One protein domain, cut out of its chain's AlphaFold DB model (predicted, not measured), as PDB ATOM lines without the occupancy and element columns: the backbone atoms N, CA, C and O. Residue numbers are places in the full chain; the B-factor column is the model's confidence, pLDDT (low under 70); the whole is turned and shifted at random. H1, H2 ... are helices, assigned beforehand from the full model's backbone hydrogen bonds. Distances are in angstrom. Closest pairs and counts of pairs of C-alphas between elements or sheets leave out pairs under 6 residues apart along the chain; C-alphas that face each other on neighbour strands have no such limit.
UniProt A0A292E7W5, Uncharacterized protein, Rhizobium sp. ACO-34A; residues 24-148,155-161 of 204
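AT A GLANCE: This is residues 24 to 148 and 155 to 161 of the 204 residues of an uncharacterized protein of Rhizobium sp. ACO-34A (UniProt A0A292E7W5). Two long helices, H4 and H5, cross as an X, and the shorter H1 packs on both of them near the crossing. H6 folds back along H5 on the side away from H4, while a looping stretch with the small H2 lies far out at one end and H7 lies off the body beyond the first residue of H5. The printed part has 132 residues with seven named helices, in the order H1 to H7, and no named strand; the class is all helix. The whole is only just compact, close to loose, with a radius of gyration of the C-alphas of 16.8 A, and flat, spanning 52 by 41 by 22 A.

IN THESE COORDINATES: H4, the longest helix, is residues 71 to 92 and measures 31.4 A from C-alpha 71 at (3.843, 2.333, 12.168) to C-alpha 92 at (5.785, 5.234, 43.348). H5, residues 104 to 123, measures 28.1 A. H1, residues 24 to 35, begins with C-alpha 24 at (-2.736, 0.887, 36.272) and measures 16.6 A, as does H6, residues 129 to 140. H2 is residues 45 to 49, H3 residues 65 to 68, and H7 residues 155 to 161, ending with C-alpha 161 at (8.434, 20.708, 7.554).

HOW THE PARTS SIT: H4 and H5 are the hubs, touching three helices each. They touch at a steep tilt of 60 degrees, the same way, through residues 79 to 88 of H4 and 109 to 117 of H5; the closest C-alphas, of Ala 84 and Ala 113, are 4.6 A apart. H1 touches residues 77 to 85 of H4, closest at the C-alphas of Thr 32 and Arg 81, 6.2 A, at a steep tilt of 44 degrees, opposite ways. H1 touches residues 112 to 120 of H5, closest at the C-alphas of Leu 31 and Ile 116, 5.7 A, at a steep tilt of 55 degrees, opposite ways. H5 and H6 form a helical hairpin at a shallow tilt of 11 degrees, closest at the C-alphas of Leu 118 and Leu 132, 6.4 A. H3 only just touches H4, with 3 pairs of C-alphas within 8 A, closest at Ala 66 and Arg 74, 6.5 A. H7 is close to H5 but not clearly touching, with the C-alphas of Pro 104 and Phe 155 7.8 A apart. H2 touches no helix. Every O i to N i+4 pair is within hydrogen-bond range in H1, H4, H5, H6 and H7; H2 has 0 of 1, with 1 of 2 O i to N i+3 pairs, and H3 is too short for an i+4 pair.

THE WHOLE: The C-alphas farthest apart, of Arg 49 and Gln 148, are 52.5 A apart. Residues 149 to 154 are not printed, and C-alphas 148 and 155 are 11.3 A apart across the cut. The links H2 to H3 and H4 to H5 are long. The mean pLDDT of the printed part is 73.8; residues 38 to 68, 95, 143 to 148 and 155 to 161 are under 70.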
ATOM      1  N   VAL A  24      -3.338  -0.430  36.503       81.69
ATOM      2  CA  VAL A  24      -2.736   0.887  36.272       81.69
ATOM      3  C   VAL A  24      -2.234   0.979  34.837       81.69
ATOM      4  O   VAL A  24      -2.613   1.919  34.135       81.69
ATOM      5  N   ARG A  25      -1.479  -0.021  34.366       83.00
ATOM      6  CA  ARG A  25      -0.996  -0.091  32.974       83.00
ATOM      7  C   ARG A  25      -2.148  -0.132  31.973       83.00
ATOM      8  O   ARG A  25      -2.132   0.608  30.992       83.00
ATOM      9  N   ALA A  26      -3.207  -0.889  32.263       81.00
ATOM     10  CA  ALA A  26      -4.415  -0.909  31.436       81.00
ATOM     11  C   ALA A  26      -5.116   0.465  31.373       81.00
ATOM     12  O   ALA A  26      -5.655   0.862  30.336       81.00
ATOM     13  N   CYS A  27      -5.114   1.226  32.474       81.69
ATOM     14  CA  CYS A  27      -5.667   2.578  32.492       81.69
ATOM     15  C   CYS A  27      -4.804   3.568  31.695       81.69
ATOM     16  O   CYS A  27      -5.370   4.381  30.960       81.69
ATOM     17  N   ILE A  28      -3.472   3.468  31.804       85.25
ATOM     18  CA  ILE A  28      -2.515   4.260  31.017       85.25
ATOM     19  C   ILE A  28      -2.746   4.001  29.529       85.25
ATOM     20  O   ILE A  28      -3.089   4.940  28.821       85.25
ATOM     21  N   ALA A  29      -2.698   2.742  29.085       84.31
ATOM     22  CA  ALA A  29      -2.964   2.337  27.701       84.31
ATOM     23  C   ALA A  29      -4.270   2.946  27.154       84.31
ATOM     24  O   ALA A  29      -4.300   3.594  26.105       84.31
ATOM     25  N   ARG A  30      -5.356   2.848  27.932       82.25
ATOM     26  CA  ARG A  30      -6.669   3.406  27.574       82.25
ATOM     27  C   ARG A  30      -6.673   4.931  27.431       82.25
ATOM     28  O   ARG A  30      -7.436   5.462  26.618       82.25
ATOM     29  N   LEU A  31      -5.935   5.644  28.277       85.31
ATOM     30  CA  LEU A  31      -5.847   7.103  28.224       85.31
ATOM     31  C   LEU A  31      -4.896   7.563  27.117       85.31
ATOM     32  O   LEU A  31      -5.228   8.529  26.440       85.31
ATOM     33  N   THR A  32      -3.806   6.837  26.869       86.81
ATOM     34  CA  THR A  32      -2.907   7.066  25.734       86.81
ATOM     35  C   THR A  32      -3.654   6.946  24.412       86.81
ATOM     36  O   THR A  32      -3.617   7.873  23.611       86.81
ATOM     37  N   ALA A  33      -4.429   5.875  24.216       83.25
ATOM     38  CA  ALA A  33      -5.255   5.708  23.019       83.25
ATOM     39  C   ALA A  33      -6.228   6.884  22.804       83.25
ATOM     40  O   ALA A  33      -6.487   7.278  21.674       83.25
ATOM     41  N   ALA A  34      -6.746   7.474  23.887       83.06
ATOM     42  CA  ALA A  34      -7.628   8.636  23.804       83.06
ATOM     43  C   ALA A  34      -6.895   9.948  23.477       83.06
ATOM     44  O   ALA A  34      -7.536  10.869  22.994       83.06
ATOM     45  N   VAL A  35      -5.594  10.054  23.768       86.31
ATOM     46  CA  VAL A  35      -4.776  11.232  23.432       86.31
ATOM     47  C   VAL A  35      -4.465  11.283  21.940       86.31
ATOM     48  O   VAL A  35      -4.484  12.358  21.356       86.31
ATOM     49  N   ILE A  36      -4.207  10.130  21.326       83.62
ATOM     50  CA  ILE A  36      -3.893  10.025  19.894       83.62
ATOM     51  C   ILE A  36      -5.132   9.736  19.031       83.62
ATOM     52  O   ILE A  36      -5.009   9.201  17.932       83.62
ATOM     53  N   ASP A  37      -6.325  10.042  19.558       80.00
ATOM     54  CA  ASP A  37      -7.629   9.870  18.905       80.00
ATOM     55  C   ASP A  37      -7.848   8.489  18.272       80.00
ATOM     56  O   ASP A  37      -8.571   8.335  17.284       80.00
ATOM     57  N   VAL A  38      -7.263   7.445  18.868       69.69
ATOM     58  CA  VAL A  38      -7.460   6.087  18.377       69.69
ATOM     59  C   VAL A  38      -8.906   5.703  18.642       69.69
ATOM     60  O   VAL A  38      -9.340   5.674  19.806       69.69
ATOM     61  N   PRO A  39      -9.685   5.411  17.582       58.09
ATOM     62  CA  PRO A  39     -11.056   4.998  17.749       58.09
ATOM     63  C   PRO A  39     -11.074   3.780  18.660       58.09
ATOM     64  O   PRO A  39     -10.446   2.759  18.388       58.09
ATOM     65  N   ARG A  40     -11.797   3.895  19.776       56.22
ATOM     66  CA  ARG A  40     -11.966   2.787  20.715       56.22
ATOM     67  C   ARG A  40     -12.762   1.680  20.035       56.22
ATOM     68  O   ARG A  40     -13.994   1.669  20.120       56.22
ATOM     69  N   ILE A  41     -12.052   0.759  19.402       52.84
ATOM     70  CA  ILE A  41     -12.574  -0.517  18.938       52.84
ATOM     71  C   ILE A  41     -12.532  -1.423  20.159       52.84
ATOM     72  O   ILE A  41     -11.487  -1.928  20.552       52.84
ATOM     73  N   CYS A  42     -13.662  -1.529  20.855       51.03
ATOM     74  CA  CYS A  42     -13.764  -2.445  21.979       51.03
ATOM     75  C   CYS A  42     -14.543  -3.671  21.548       51.03
ATOM     76  O   CYS A  42     -15.742  -3.606  21.278       51.03
ATOM     77  N   LEU A  43     -13.835  -4.789  21.542       52.72
ATOM     78  CA  LEU A  43     -14.352  -6.093  21.150       52.72
ATOM     79  C   LEU A  43     -15.142  -6.741  22.310       52.72
ATOM     80  O   LEU A  43     -15.944  -7.650  22.116       52.72
ATOM     81  N   ARG A  44     -15.026  -6.196  23.535       50.44
ATOM     82  CA  ARG A  44     -15.772  -6.652  24.719       50.44
ATOM     83  C   ARG A  44     -17.191  -6.080  24.770       50.44
ATOM     84  O   ARG A  44     -17.415  -4.900  25.062       50.44
ATOM     85  N   ARG A  45     -18.183  -6.970  24.642       53.16
ATOM     86  CA  ARG A  45     -19.632  -6.687  24.757       53.16
ATOM     87  C   ARG A  45     -20.021  -5.882  26.014       53.16
ATOM     88  O   ARG A  45     -20.981  -5.109  25.980       53.16
ATOM     89  N   THR A  46     -19.285  -6.026  27.116       51.41
ATOM     90  CA  THR A  46     -19.538  -5.335  28.395       51.41
ATOM     91  C   THR A  46     -19.262  -3.826  28.329       51.41
ATOM     92  O   THR A  46     -20.045  -3.038  28.861       51.41
ATOM     93  N   CYS A  47     -18.219  -3.389  27.614       51.44
ATOM     94  CA  CYS A  47     -17.882  -1.966  27.464       51.44
ATOM     95  C   CYS A  47     -18.929  -1.195  26.645       51.44
ATOM     96  O   CYS A  47     -19.212  -0.030  26.944       51.44
ATOM     97  N   ARG A  48     -19.578  -1.867  25.680       55.00
ATOM     98  CA  ARG A  48     -20.741  -1.344  24.940       55.00
ATOM     99  C   ARG A  48     -21.908  -1.024  25.871       55.00
ATOM    100  O   ARG A  48     -22.478   0.060  25.776       55.00
ATOM    101  N   ARG A  49     -22.262  -1.935  26.789       55.31
ATOM    102  CA  ARG A  49     -23.366  -1.706  27.748       55.31
ATOM    103  C   ARG A  49     -23.129  -0.473  28.621       55.31
ATOM    104  O   ARG A  49     -24.086   0.166  29.040       55.31
ATOM    105  N   GLN A  50     -21.867  -0.112  28.839       58.25
ATOM    106  CA  GLN A  50     -21.468   1.059  29.618       58.25
ATOM    107  C   GLN A  50     -21.207   2.317  28.764       58.25
ATOM    108  O   GLN A  50     -20.762   3.321  29.314       58.25
ATOM    109  N   ARG A  51     -21.461   2.284  27.441       52.28
ATOM    110  CA  ARG A  51     -21.216   3.387  26.481       52.28
ATOM    111  C   ARG A  51     -19.795   3.970  26.530       52.28
ATOM    112  O   ARG A  51     -19.600   5.168  26.356       52.28
ATOM    113  N   ARG A  52     -18.786   3.136  26.792       49.47
ATOM    114  CA  ARG A  52     -17.390   3.598  26.929       49.47
ATOM    115  C   ARG A  52     -16.605   3.625  25.608       49.47
ATOM    116  O   ARG A  52     -15.509   4.192  25.586       49.47
ATOM    117  N   CYS A  53     -17.150   3.031  24.542       52.47
ATOM    118  CA  CYS A  53     -16.503   2.818  23.240       52.47
ATOM    119  C   CYS A  53     -17.506   3.049  22.095       52.47
ATOM    120  O   CYS A  53     -18.700   2.811  22.290       52.47
ATOM    121  N   CYS A  54     -17.023   3.503  20.932       43.25
ATOM    122  CA  CYS A  54     -17.868   4.033  19.851       43.25
ATOM    123  C   CYS A  54     -17.950   3.138  18.601       43.25
ATOM    124  O   CYS A  54     -18.882   3.313  17.824       43.25
ATOM    125  N   ILE A  55     -17.025   2.189  18.396       46.94
ATOM    126  CA  ILE A  55     -16.955   1.374  17.169       46.94
ATOM    127  C   ILE A  55     -16.884  -0.118  17.530       46.94
ATOM    128  O   ILE A  55     -16.140  -0.514  18.429       46.94
ATOM    129  N   TRP A  56     -17.700  -0.933  16.851       47.25
ATOM    130  CA  TRP A  56     -17.783  -2.389  17.005       47.25
ATOM    131  C   TRP A  56     -17.381  -3.061  15.691       47.25
ATOM    132  O   TRP A  56     -17.952  -2.736  14.653       47.25
ATOM    133  N   ILE A  57     -16.424  -3.991  15.754       53.44
ATOM    134  CA  ILE A  57     -16.032  -4.848  14.631       53.44
ATOM    135  C   ILE A  57     -16.389  -6.291  15.032       53.44
ATOM    136  O   ILE A  57     -15.880  -6.752  16.054       53.44
ATOM    137  N   PRO A  58     -17.303  -6.968  14.312       46.91
ATOM    138  CA  PRO A  58     -17.842  -8.274  14.702       46.91
ATOM    139  C   PRO A  58     -16.822  -9.418  14.755       46.91
ATOM    140  O   PRO A  58     -17.066 -10.375  15.484       46.91
ATOM    141  N   ASP A  59     -15.712  -9.313  14.017       49.34
ATOM    142  CA  ASP A  59     -14.892 -10.471  13.626       49.34
ATOM    143  C   ASP A  59     -13.453 -10.470  14.176       49.34
ATOM    144  O   ASP A  59     -12.631 -11.270  13.740       49.34
ATOM    145  N   LEU A  60     -13.118  -9.585  15.123       43.94
ATOM    146  CA  LEU A  60     -11.832  -9.644  15.827       43.94
ATOM    147  C   LEU A  60     -12.047 -10.035  17.289       43.94
ATOM    148  O   LEU A  60     -12.734  -9.341  18.038       43.94
ATOM    149  N   ASP A  61     -11.432 -11.139  17.701       47.50
ATOM    150  CA  ASP A  61     -11.258 -11.463  19.112       47.50
ATOM    151  C   ASP A  61     -10.223 -10.511  19.734       47.50
ATOM    152  O   ASP A  61      -9.228 -10.162  19.104       47.50
ATOM    153  N   GLU A  62     -10.518 -10.054  20.957       52.03
ATOM    154  CA  GLU A  62      -9.726  -9.219  21.885       52.03
ATOM    155  C   GLU A  62      -8.337  -8.721  21.422       52.03
ATOM    156  O   GLU A  62      -7.319  -9.025  22.033       52.03
ATOM    157  N   THR A  63      -8.286  -7.892  20.385       50.66
ATOM    158  CA  THR A  63      -7.069  -7.190  19.969       50.66
ATOM    159  C   THR A  63      -6.959  -5.855  20.709       50.66
ATOM    160  O   THR A  63      -7.957  -5.132  20.838       50.66
ATOM    161  N   ASP A  64      -5.770  -5.511  21.211       60.22
ATOM    162  CA  ASP A  64      -5.516  -4.168  21.732       60.22
ATOM    163  C   ASP A  64      -5.717  -3.171  20.580       60.22
ATOM    164  O   ASP A  64      -5.262  -3.385  19.458       60.22
ATOM    165  N   CYS A  65      -6.414  -2.064  20.838       61.91
ATOM    166  CA  CYS A  65      -6.605  -1.006  19.848       61.91
ATOM    167  C   CYS A  65      -5.275  -0.448  19.313       61.91
ATOM    168  O   CYS A  65      -5.243   0.089  18.207       61.91
ATOM    169  N   ALA A  66      -4.182  -0.621  20.063       65.44
ATOM    170  CA  ALA A  66      -2.838  -0.299  19.619       65.44
ATOM    171  C   ALA A  66      -2.346  -1.190  18.465       65.44
ATOM    172  O   ALA A  66      -1.535  -0.743  17.658       65.44
ATOM    173  N   ASP A  67      -2.789  -2.443  18.368       68.56
ATOM    174  CA  ASP A  67      -2.309  -3.401  17.355       68.56
ATOM    175  C   ASP A  67      -2.881  -3.114  15.963       68.56
ATOM    176  O   ASP A  67      -2.372  -3.595  14.956       68.56
ATOM    177  N   LEU A  68      -3.917  -2.276  15.905       69.56
ATOM    178  CA  LEU A  68      -4.532  -1.799  14.670       69.56
ATOM    179  C   LEU A  68      -3.876  -0.509  14.146       69.56
ATOM    180  O   LEU A  68      -4.296   0.019  13.116       69.56
ATOM    181  N   LEU A  69      -2.874   0.026  14.852       70.75
ATOM    182  CA  LEU A  69      -2.183   1.249  14.458       70.75
ATOM    183  C   LEU A  69      -1.141   0.983  13.372       70.75
ATOM    184  O   LEU A  69      -0.391   0.012  13.422       70.75
ATOM    185  N   THR A  70      -1.049   1.907  12.416       79.38
ATOM    186  CA  THR A  70       0.073   1.955  11.474       79.38
ATOM    187  C   THR A  70       1.365   2.360  12.196       79.38
ATOM    188  O   THR A  70       1.341   2.837  13.329       79.38
ATOM    189  N   GLU A  71       2.517   2.188  11.546       81.75
ATOM    190  CA  GLU A  71       3.843   2.333  12.168       81.75
ATOM    191  C   GLU A  71       4.043   3.660  12.929       81.75
ATOM    192  O   GLU A  71       4.451   3.662  14.089       81.75
ATOM    193  N   LYS A  72       3.693   4.798  12.315       80.50
ATOM    194  CA  LYS A  72       3.854   6.130  12.926       80.50
ATOM    195  C   LYS A  72       2.977   6.348  14.175       80.50
ATOM    196  O   LYS A  72       3.533   6.686  15.221       80.50
ATOM    197  N   PRO A  73       1.639   6.178  14.131       78.44
ATOM    198  CA  PRO A  73       0.802   6.314  15.323       78.44
ATOM    199  C   PRO A  73       1.096   5.238  16.370       78.44
ATOM    200  O   PRO A  73       0.951   5.515  17.560       78.44
ATOM    201  N   ARG A  74       1.564   4.047  15.965       82.25
ATOM    202  CA  ARG A  74       2.029   3.025  16.909       82.25
ATOM    203  C   ARG A  74       3.260   3.493  17.679       82.25
ATOM    204  O   ARG A  74       3.260   3.423  18.902       82.25
ATOM    205  N   ALA A  75       4.264   4.033  16.989       84.44
ATOM    206  CA  ALA A  75       5.457   4.575  17.636       84.44
ATOM    207  C   ALA A  75       5.110   5.702  18.626       84.44
ATOM    208  O   ALA A  75       5.637   5.737  19.736       84.44
ATOM    209  N   LEU A  76       4.175   6.587  18.256       86.31
ATOM    210  CA  LEU A  76       3.688   7.649  19.139       86.31
ATOM    211  C   LEU A  76       2.942   7.099  20.364       86.31
ATOM    212  O   LEU A  76       3.167   7.561  21.483       86.31
ATOM    213  N   TYR A  77       2.072   6.106  20.160       86.75
ATOM    214  CA  TYR A  77       1.370   5.408  21.235       86.75
ATOM    215  C   TYR A  77       2.354   4.791  22.232       86.75
ATOM    216  O   TYR A  77       2.239   5.017  23.438       86.75
ATOM    217  N   ASP A  78       3.332   4.039  21.728       87.81
ATOM    218  CA  ASP A  78       4.313   3.354  22.561       87.81
ATOM    219  C   ASP A  78       5.192   4.356  23.320       87.81
ATOM    220  O   ASP A  78       5.392   4.186  24.523       87.81
ATOM    221  N   ALA A  79       5.622   5.447  22.676       90.44
ATOM    222  CA  ALA A  79       6.376   6.514  23.331       90.44
ATOM    223  C   ALA A  79       5.589   7.160  24.487       90.44
ATOM    224  O   ALA A  79       6.105   7.279  25.598       90.44
ATOM    225  N   LEU A  80       4.320   7.522  24.261       91.44
ATOM    226  CA  LEU A  80       3.467   8.120  25.293       91.44
ATOM    227  C   LEU A  80       3.183   7.156  26.447       91.44
ATOM    228  O   LEU A  80       3.175   7.561  27.611       91.44
ATOM    229  N   ARG A  81       2.930   5.880  26.132       90.81
ATOM    230  CA  ARG A  81       2.682   4.838  27.134       90.81
ATOM    231  C   ARG A  81       3.908   4.635  28.018       90.81
ATOM    232  O   ARG A  81       3.768   4.661  29.237       90.81
ATOM    233  N   VAL A  82       5.085   4.468  27.414       91.31
ATOM    234  CA  VAL A  82       6.345   4.269  28.143       91.31
ATOM    235  C   VAL A  82       6.660   5.480  29.017       91.31
ATOM    236  O   VAL A  82       6.929   5.305  30.203       91.31
ATOM    237  N   GLU A  83       6.554   6.702  28.490       92.19
ATOM    238  CA  GLU A  83       6.817   7.918  29.271       92.19
ATOM    239  C   GLU A  83       5.861   8.036  30.475       92.19
ATOM    240  O   GLU A  83       6.279   8.342  31.594       92.19
ATOM    241  N   ALA A  84       4.571   7.731  30.291       91.50
ATOM    242  CA  ALA A  84       3.595   7.747  31.381       91.50
ATOM    243  C   ALA A  84       3.860   6.659  32.440       91.50
ATOM    244  O   ALA A  84       3.692   6.916  33.636       91.50
ATOM    245  N   GLU A  85       4.279   5.460  32.021       91.19
ATOM    246  CA  GLU A  85       4.681   4.373  32.923       91.19
ATOM    247  C   GLU A  85       5.909   4.769  33.752       91.19
ATOM    248  O   GLU A  85       5.869   4.661  34.978       91.19
ATOM    249  N   VAL A  86       6.938   5.340  33.115       91.12
ATOM    250  CA  VAL A  86       8.139   5.853  33.794       91.12
ATOM    251  C   VAL A  86       7.774   6.905  34.841       91.12
ATOM    252  O   VAL A  86       8.234   6.832  35.978       91.12
ATOM    253  N   ILE A  87       6.908   7.865  34.506       88.06
ATOM    254  CA  ILE A  87       6.462   8.893  35.458       88.06
ATOM    255  C   ILE A  87       5.721   8.263  36.645       88.06
ATOM    256  O   ILE A  87       5.938   8.670  37.786       88.06
ATOM    257  N   ILE A  88       4.846   7.279  36.413       85.69
ATOM    258  CA  ILE A  88       4.146   6.568  37.492       85.69
ATOM    259  C   ILE A  88       5.131   5.833  38.399       85.69
ATOM    260  O   ILE A  88       4.977   5.897  39.620       85.69
ATOM    261  N   ASP A  89       6.130   5.164  37.834       85.00
ATOM    262  CA  ASP A  89       7.120   4.428  38.614       85.00
ATOM    263  C   ASP A  89       8.014   5.381  39.425       85.00
ATOM    264  O   ASP A  89       8.163   5.183  40.633       85.00
ATOM    265  N   LEU A  90       8.443   6.511  38.849       80.94
ATOM    266  CA  LEU A  90       9.118   7.583  39.596       80.94
ATOM    267  C   LEU A  90       8.261   8.101  40.763       80.94
ATOM    268  O   LEU A  90       8.768   8.313  41.865       80.94
ATOM    269  N   LEU A  91       6.951   8.276  40.561       81.25
ATOM    270  CA  LEU A  91       6.039   8.700  41.627       81.25
ATOM    271  C   LEU A  91       5.885   7.635  42.725       81.25
ATOM    272  O   LEU A  91       5.839   7.998  43.904       81.25
ATOM    273  N   LYS A  92       5.825   6.342  42.373       77.38
ATOM    274  CA  LYS A  92       5.785   5.234  43.348       77.38
ATOM    275  C   LYS A  92       7.047   5.210  44.208       77.38
ATOM    276  O   LYS A  92       6.954   5.050  45.425       77.38
ATOM    277  N   GLU A  93       8.201   5.426  43.587       78.31
ATOM    278  CA  GLU A  93       9.507   5.490  44.249       78.31
ATOM    279  C   GLU A  93       9.731   6.795  45.026       78.31
ATOM    280  O   GLU A  93      10.694   6.909  45.782       78.31
ATOM    281  N   ARG A  94       8.821   7.774  44.894       75.88
ATOM    282  CA  ARG A  94       8.957   9.137  45.441       75.88
ATOM    283  C   ARG A  94      10.180   9.873  44.886       75.88
ATOM    284  O   ARG A  94      10.690  10.803  45.514       75.88
ATOM    285  N   SER A  95      10.616   9.471  43.700       67.44
ATOM    286  CA  SER A  95      11.692  10.099  42.952       67.44
ATOM    287  C   SER A  95      11.213  11.428  42.357       67.44
ATOM    288  O   SER A  95      10.043  11.571  41.979       67.44
ATOM    289  N   PRO A  96      12.087  12.447  42.273       74.25
ATOM    290  CA  PRO A  96      11.730  13.695  41.622       74.25
ATOM    291  C   PRO A  96      11.467  13.443  40.134       74.25
ATOM    292  O   PRO A  96      12.257  12.787  39.460       74.25
ATOM    293  N   LEU A  97      10.377  14.007  39.606       79.50
ATOM    294  CA  LEU A  97      10.174  14.004  38.159       79.50
ATOM    295  C   LEU A  97      11.240  14.858  37.467       79.50
ATOM    296  O   LEU A  97      11.555  15.941  37.988       79.50
ATOM    297  N   PRO A  98      11.727  14.424  36.289       80.62
ATOM    298  CA  PRO A  98      12.645  15.222  35.496       80.62
ATOM    299  C   PRO A  98      12.029  16.597  35.173       80.62
ATOM    300  O   PRO A  98      10.797  16.739  35.107       80.62
ATOM    301  N   PRO A  99      12.866  17.639  35.023       82.56
ATOM    302  CA  PRO A  99      12.397  18.923  34.524       82.56
ATOM    303  C   PRO A  99      11.855  18.767  33.092       82.56
ATOM    304  O   PRO A  99      12.253  17.830  32.392       82.56
ATOM    305  N   PRO A 100      10.966  19.673  32.644       84.62
ATOM    306  CA  PRO A 100      10.514  19.690  31.260       84.62
ATOM    307  C   PRO A 100      11.705  19.745  30.298       84.62
ATOM    308  O   PRO A 100      12.631  20.544  30.475       84.62
ATOM    309  N   SER A 101      11.678  18.886  29.283       83.31
ATOM    310  CA  SER A 101      12.669  18.882  28.213       83.31
ATOM    311  C   SER A 101      12.667  20.231  27.497       83.31
ATOM    312  O   SER A 101      11.602  20.840  27.332       83.31
ATOM    313  N   PRO A 102      13.830  20.725  27.048       77.94
ATOM    314  CA  PRO A 102      13.843  21.889  26.187       77.94
ATOM    315  C   PRO A 102      13.475  21.544  24.745       77.94
ATOM    316  O   PRO A 102      13.006  22.425  24.033       77.94
ATOM    317  N   ASP A 103      13.683  20.289  24.326       82.81
ATOM    318  CA  ASP A 103      13.263  19.794  23.021       82.81
ATOM    319  C   ASP A 103      11.733  19.779  22.986       82.81
ATOM    320  O   ASP A 103      11.127  19.086  23.806       82.81
ATOM    321  N   PRO A 104      11.077  20.531  22.089       78.00
ATOM    322  CA  PRO A 104       9.632  20.687  22.158       78.00
ATOM    323  C   PRO A 104       8.869  19.424  21.769       78.00
ATOM    324  O   PRO A 104       7.753  19.244  22.248       78.00
ATOM    325  N   GLY A 105       9.467  18.532  20.967       81.69
ATOM    326  CA  GLY A 105       8.896  17.213  20.690       81.69
ATOM    327  C   GLY A 105       8.822  16.366  21.961       81.69
ATOM    328  O   GLY A 105       7.749  15.910  22.357       81.69
ATOM    329  N   GLN A 106       9.944  16.246  22.668       85.56
ATOM    330  CA  GLN A 106      10.016  15.564  23.956       85.56
ATOM    331  C   GLN A 106       9.189  16.277  25.034       85.56
ATOM    332  O   GLN A 106       8.582  15.630  25.882       85.56
ATOM    333  N   ARG A 107       9.132  17.611  25.013       86.56
ATOM    334  CA  ARG A 107       8.313  18.393  25.943       86.56
ATOM    335  C   ARG A 107       6.833  18.116  25.738       86.56
ATOM    336  O   ARG A 107       6.125  17.904  26.716       86.56
ATOM    337  N   TRP A 108       6.377  18.102  24.486       86.81
ATOM    338  CA  TRP A 108       5.014  17.715  24.156       86.81
ATOM    339  C   TRP A 108       4.740  16.299  24.675       86.81
ATOM    340  O   TRP A 108       3.793  16.115  25.434       86.81
ATOM    341  N   LEU A 109       5.633  15.336  24.410       89.88
ATOM    342  CA  LEU A 109       5.502  13.961  24.908       89.88
ATOM    343  C   LEU A 109       5.351  13.910  26.440       89.88
ATOM    344  O   LEU A 109       4.460  13.237  26.952       89.88
ATOM    345  N   GLN A 110       6.172  14.666  27.171       90.81
ATOM    346  CA  GLN A 110       6.106  14.762  28.631       90.81
ATOM    347  C   GLN A 110       4.811  15.417  29.125       90.81
ATOM    348  O   GLN A 110       4.213  14.956  30.098       90.81
ATOM    349  N   GLU A 111       4.353  16.486  28.474       90.50
ATOM    350  CA  GLU A 111       3.109  17.177  28.825       90.50
ATOM    351  C   GLU A 111       1.880  16.273  28.627       90.50
ATOM    352  O   GLU A 111       0.984  16.231  29.483       90.50
ATOM    353  N   GLU A 112       1.857  15.519  27.530       92.31
ATOM    354  CA  GLU A 112       0.847  14.508  27.225       92.31
ATOM    355  C   GLU A 112       0.893  13.346  28.228       92.31
ATOM    356  O   GLU A 112      -0.134  12.994  28.823       92.31
ATOM    357  N   ALA A 113       2.085  12.804  28.496       93.19
ATOM    358  CA  ALA A 113       2.298  11.735  29.465       93.19
ATOM    359  C   ALA A 113       1.844  12.149  30.871       93.19
ATOM    360  O   ALA A 113       1.111  11.415  31.535       93.19
ATOM    361  N   ILE A 114       2.158  13.369  31.314       91.69
ATOM    362  CA  ILE A 114       1.672  13.896  32.595       91.69
ATOM    363  C   ILE A 114       0.153  13.993  32.613       91.69
ATOM    364  O   ILE A 114      -0.466  13.668  33.628       91.69
ATOM    365  N   ARG A 115      -0.491  14.395  31.513       91.62
ATOM    366  CA  ARG A 115      -1.957  14.408  31.454       91.62
ATOM    367  C   ARG A 115      -2.537  13.001  31.610       91.62
ATOM    368  O   ARG A 115      -3.514  12.838  32.346       91.62
ATOM    369  N   ILE A 116      -1.926  12.005  30.970       91.38
ATOM    370  CA  ILE A 116      -2.294  10.588  31.098       91.38
ATOM    371  C   ILE A 116      -2.136  10.124  32.554       91.38
ATOM    372  O   ILE A 116      -3.068   9.549  33.124       91.38
ATOM    373  N   VAL A 117      -1.012  10.445  33.200       91.38
ATOM    374  CA  VAL A 117      -0.748  10.113  34.608       91.38
ATOM    375  C   VAL A 117      -1.768  10.760  35.541       91.38
ATOM    376  O   VAL A 117      -2.371  10.079  36.369       91.38
ATOM    377  N   LEU A 118      -2.048  12.055  35.384       89.50
ATOM    378  CA  LEU A 118      -3.048  12.754  36.196       89.50
ATOM    379  C   LEU A 118      -4.453  12.178  35.998       89.50
ATOM    380  O   LEU A 118      -5.201  12.031  36.968       89.50
ATOM    381  N   GLY A 119      -4.810  11.820  34.762       88.44
ATOM    382  CA  GLY A 119      -6.055  11.120  34.455       88.44
ATOM    383  C   GLY A 119      -6.128   9.748  35.130       88.44
ATOM    384  O   GLY A 119      -7.173   9.387  35.674       88.44
ATOM    385  N   THR A 120      -5.009   9.025  35.165       86.62
ATOM    386  CA  THR A 120      -4.879   7.720  35.827       86.62
ATOM    387  C   THR A 120      -5.058   7.851  37.340       86.62
ATOM    388  O   THR A 120      -5.919   7.185  37.917       86.62
ATOM    389  N   LEU A 121      -4.345   8.779  37.985       85.94
ATOM    390  CA  LEU A 121      -4.462   9.044  39.426       85.94
ATOM    391  C   LEU A 121      -5.879   9.491  39.819       85.94
ATOM    392  O   LEU A 121      -6.415   9.062  40.845       85.94
ATOM    393  N   ALA A 122      -6.517  10.316  38.982       84.56
ATOM    394  CA  ALA A 122      -7.900  10.738  39.179       84.56
ATOM    395  C   ALA A 122      -8.902   9.584  39.009       84.56
ATOM    396  O   ALA A 122      -9.921   9.560  39.703       84.56
ATOM    397  N   HIS A 123      -8.638   8.637  38.101       83.19
ATOM    398  CA  HIS A 123      -9.503   7.481  37.854       83.19
ATOM    399  C   HIS A 123      -9.594   6.570  39.079       83.19
ATOM    400  O   HIS A 123     -10.697   6.232  39.507       83.19
ATOM    401  N   PHE A 124      -8.447   6.249  39.678       80.81
ATOM    402  CA  PHE A 124      -8.368   5.414  40.878       80.81
ATOM    403  C   PHE A 124      -8.689   6.169  42.174       80.81
ATOM    404  O   PHE A 124      -8.685   5.571  43.245       80.81
ATOM    405  N   ARG A 125      -8.990   7.475  42.092       78.19
ATOM    406  CA  ARG A 125      -9.299   8.349  43.240       78.19
ATOM    407  C   ARG A 125      -8.223   8.318  44.334       78.19
ATOM    408  O   ARG A 125      -8.528   8.522  45.502       78.19
ATOM    409  N   VAL A 126      -6.970   8.089  43.941       71.69
ATOM    410  CA  VAL A 126      -5.826   7.996  44.866       71.69
ATOM    411  C   VAL A 126      -5.464   9.373  45.421       71.69
ATOM    412  O   VAL A 126      -5.006   9.493  46.551       71.69
ATOM    413  N   VAL A 127      -5.683  10.426  44.626       73.50
ATOM    414  CA  VAL A 127      -5.303  11.802  44.958       73.50
ATOM    415  C   VAL A 127      -6.466  12.746  44.679       73.50
ATOM    416  O   VAL A 127      -7.178  12.616  43.679       73.50
ATOM    417  N   GLU A 128      -6.649  13.736  45.548       70.19
ATOM    418  CA  GLU A 128      -7.677  14.753  45.366       70.19
ATOM    419  C   GLU A 128      -7.425  15.613  44.117       70.19
ATOM    420  O   GLU A 128      -6.308  16.054  43.832       70.19
ATOM    421  N   ARG A 129      -8.497  15.932  43.382       74.31
ATOM    422  CA  ARG A 129      -8.424  16.745  42.154       74.31
ATOM    423  C   ARG A 129      -7.715  18.098  42.329       74.31
ATOM    424  O   ARG A 129      -6.977  18.470  41.417       74.31
ATOM    425  N   PRO A 130      -7.901  18.858  43.429       73.38
ATOM    426  CA  PRO A 130      -7.179  20.114  43.626       73.38
ATOM    427  C   PRO A 130      -5.662  19.924  43.720       73.38
ATOM    428  O   PRO A 130      -4.918  20.736  43.171       73.38
ATOM    429  N   LEU A 131      -5.199  18.841  44.353       70.81
ATOM    430  CA  LEU A 131      -3.775  18.515  44.451       70.81
ATOM    431  C   LEU A 131      -3.197  18.157  43.081       70.81
ATOM    432  O   LEU A 131      -2.155  18.686  42.708       70.81
ATOM    433  N   LEU A 132      -3.923  17.360  42.291       73.38
ATOM    434  CA  LEU A 132      -3.538  17.032  40.915       73.38
ATOM    435  C   LEU A 132      -3.426  18.286  40.029       73.38
ATOM    436  O   LEU A 132      -2.487  18.413  39.247       73.38
ATOM    437  N   ARG A 133      -4.342  19.254  40.183       76.31
ATOM    438  CA  ARG A 133      -4.278  20.538  39.459       76.31
ATOM    439  C   ARG A 133      -3.070  21.375  39.867       76.31
ATOM    440  O   ARG A 133      -2.386  21.901  38.995       76.31
ATOM    441  N   ARG A 134      -2.809  21.497  41.173       73.12
ATOM    442  CA  ARG A 134      -1.638  22.223  41.688       73.12
ATOM    443  C   ARG A 134      -0.344  21.583  41.212       73.12
ATOM    444  O   ARG A 134       0.544  22.292  40.764       73.12
ATOM    445  N   PHE A 135      -0.262  20.258  41.249       78.31
ATOM    446  CA  PHE A 135       0.880  19.523  40.727       78.31
ATOM    447  C   PHE A 135       1.121  19.824  39.245       78.31
ATOM    448  O   PHE A 135       2.234  20.179  38.872       78.31
ATOM    449  N   ALA A 136       0.075  19.757  38.415       78.38
ATOM    450  CA  ALA A 136       0.187  20.054  36.989       78.38
ATOM    451  C   ALA A 136       0.665  21.491  36.734       78.38
ATOM    452  O   ALA A 136       1.530  21.716  35.894       78.38
ATOM    453  N   ALA A 137       0.113  22.459  37.474       79.62
ATOM    454  CA  ALA A 137       0.518  23.858  37.382       79.62
ATOM    455  C   ALA A 137       1.985  24.048  37.793       79.62
ATOM    456  O   ALA A 137       2.751  24.645  37.044       79.62
ATOM    457  N   ASN A 138       2.383  23.469  38.928       79.00
ATOM    458  CA  ASN A 138       3.745  23.551  39.452       79.00
ATOM    459  C   ASN A 138       4.770  22.873  38.542       79.00
ATOM    460  O   ASN A 138       5.912  23.316  38.483       79.00
ATOM    461  N   TRP A 139       4.408  21.776  37.874       81.44
ATOM    462  CA  TRP A 139       5.313  21.115  36.939       81.44
ATOM    463  C   TRP A 139       5.477  21.938  35.655       81.44
ATOM    464  O   TRP A 139       6.603  22.156  35.223       81.44
ATOM    465  N   ARG A 140       4.383  22.483  35.100       79.19
ATOM    466  CA  ARG A 140       4.424  23.342  33.899       79.19
ATOM    467  C   ARG A 140       5.152  24.665  34.113       79.19
ATOM    468  O   ARG A 140       5.661  25.228  33.153       79.19
ATOM    469  N   SER A 141       5.175  25.175  35.342       78.12
ATOM    470  CA  SER A 141       5.905  26.397  35.684       78.12
ATOM    471  C   SER A 141       7.408  26.179  35.874       78.12
ATOM    472  O   SER A 141       8.114  27.142  36.158       78.12
ATOM    473  N   ARG A 142       7.909  24.938  35.787       72.88
ATOM    474  CA  ARG A 142       9.352  24.668  35.842       72.88
ATOM    475  C   ARG A 142      10.003  25.152  34.552       72.88
ATOM    476  O   ARG A 142       9.471  24.913  33.469       72.88
ATOM    477  N   GLU A 143      11.154  25.807  34.672       64.75
ATOM    478  CA  GLU A 143      11.940  26.191  33.502       64.75
ATOM    479  C   GLU A 143      12.351  24.934  32.718       64.75
ATOM    480  O   GLU A 143      12.815  23.961  33.328       64.75
ATOM    481  N   PRO A 144      12.168  24.920  31.385       62.88
ATOM    482  CA  PRO A 144      12.706  23.853  30.562       62.88
ATOM    483  C   PRO A 144      14.233  23.894  30.635       62.88
ATOM    484  O   PRO A 144      14.828  24.973  30.669       62.88
ATOM    485  N   ALA A 145      14.882  22.732  30.651       60.03
ATOM    486  CA  ALA A 145      16.342  22.657  30.707       60.03
ATOM    487  C   ALA A 145      16.965  23.139  29.383       60.03
ATOM    488  O   ALA A 145      17.264  22.306  28.555       60.03
ATOM    489  N   LEU A 146      17.096  24.454  29.160       55.78
ATOM    490  CA  LEU A 146      17.452  25.154  27.905       55.78
ATOM    491  C   LEU A 146      18.125  24.325  26.784       55.78
ATOM    492  O   LEU A 146      19.199  23.752  26.960       55.78
ATOM    493  N   LEU A 147      17.527  24.378  25.586       54.41
ATOM    494  CA  LEU A 147      18.100  23.885  24.329       54.41
ATOM    495  C   LEU A 147      19.313  24.766  24.004       54.41
ATOM    496  O   LEU A 147      19.194  25.992  24.005       54.41
ATOM    497  N   GLN A 148      20.464  24.165  23.708       58.22
ATOM    498  CA  GLN A 148      21.654  24.897  23.269       58.22
ATOM    499  C   GLN A 148      22.040  24.516  21.832       58.22
ATOM    500  O   GLN A 148      21.981  23.341  21.452       58.22
ATOM    501  N   PHE A 155      15.345  21.515  15.366       53.84
ATOM    502  CA  PHE A 155      13.944  21.527  15.766       53.84
ATOM    503  C   PHE A 155      13.127  22.557  14.965       53.84
ATOM    504  O   PHE A 155      12.061  22.231  14.444       53.84
ATOM    505  N   GLU A 156      13.642  23.776  14.785       64.31
ATOM    506  CA  GLU A 156      12.984  24.806  13.970       64.31
ATOM    507  C   GLU A 156      12.834  24.386  12.502       64.31
ATOM    508  O   GLU A 156      11.809  24.669  11.874       64.31
ATOM    509  N   ALA A 157      13.828  23.686  11.950       68.25
ATOM    510  CA  ALA A 157      13.756  23.112  10.611       68.25
ATOM    511  C   ALA A 157      12.689  22.007  10.517       68.25
ATOM    512  O   ALA A 157      11.914  21.984   9.560       68.25
ATOM    513  N   LEU A 158      12.598  21.133  11.524       50.19
ATOM    514  CA  LEU A 158      11.618  20.046  11.568       50.19
ATOM    515  C   LEU A 158      10.182  20.575  11.711       50.19
ATOM    516  O   LEU A 158       9.284  20.117  11.010       50.19
ATOM    517  N   MET A 159       9.966  21.606  12.531       53.38
ATOM    518  CA  MET A 159       8.662  22.265  12.654       53.38
ATOM    519  C   MET A 159       8.246  23.009  11.389       53.38
ATOM    520  O   MET A 159       7.056  23.062  11.091       53.38
ATOM    521  N   ARG A 160       9.198  23.541  10.616       64.81
ATOM    522  CA  ARG A 160       8.920  24.112   9.290       64.81
ATOM    523  C   ARG A 160       8.392  23.064   8.310       64.81
ATOM    524  O   ARG A 160       7.504  23.375   7.531       64.81
ATOM    525  N   ILE A 161       8.895  21.831   8.386       63.97
ATOM    526  CA  ILE A 161       8.434  20.708   7.554       63.97
ATOM    527  C   ILE A 161       7.051  20.224   8.005       63.97
ATOM    528  O   ILE A 161       6.204  19.939   7.172       63.97
TER     529      ILE A 161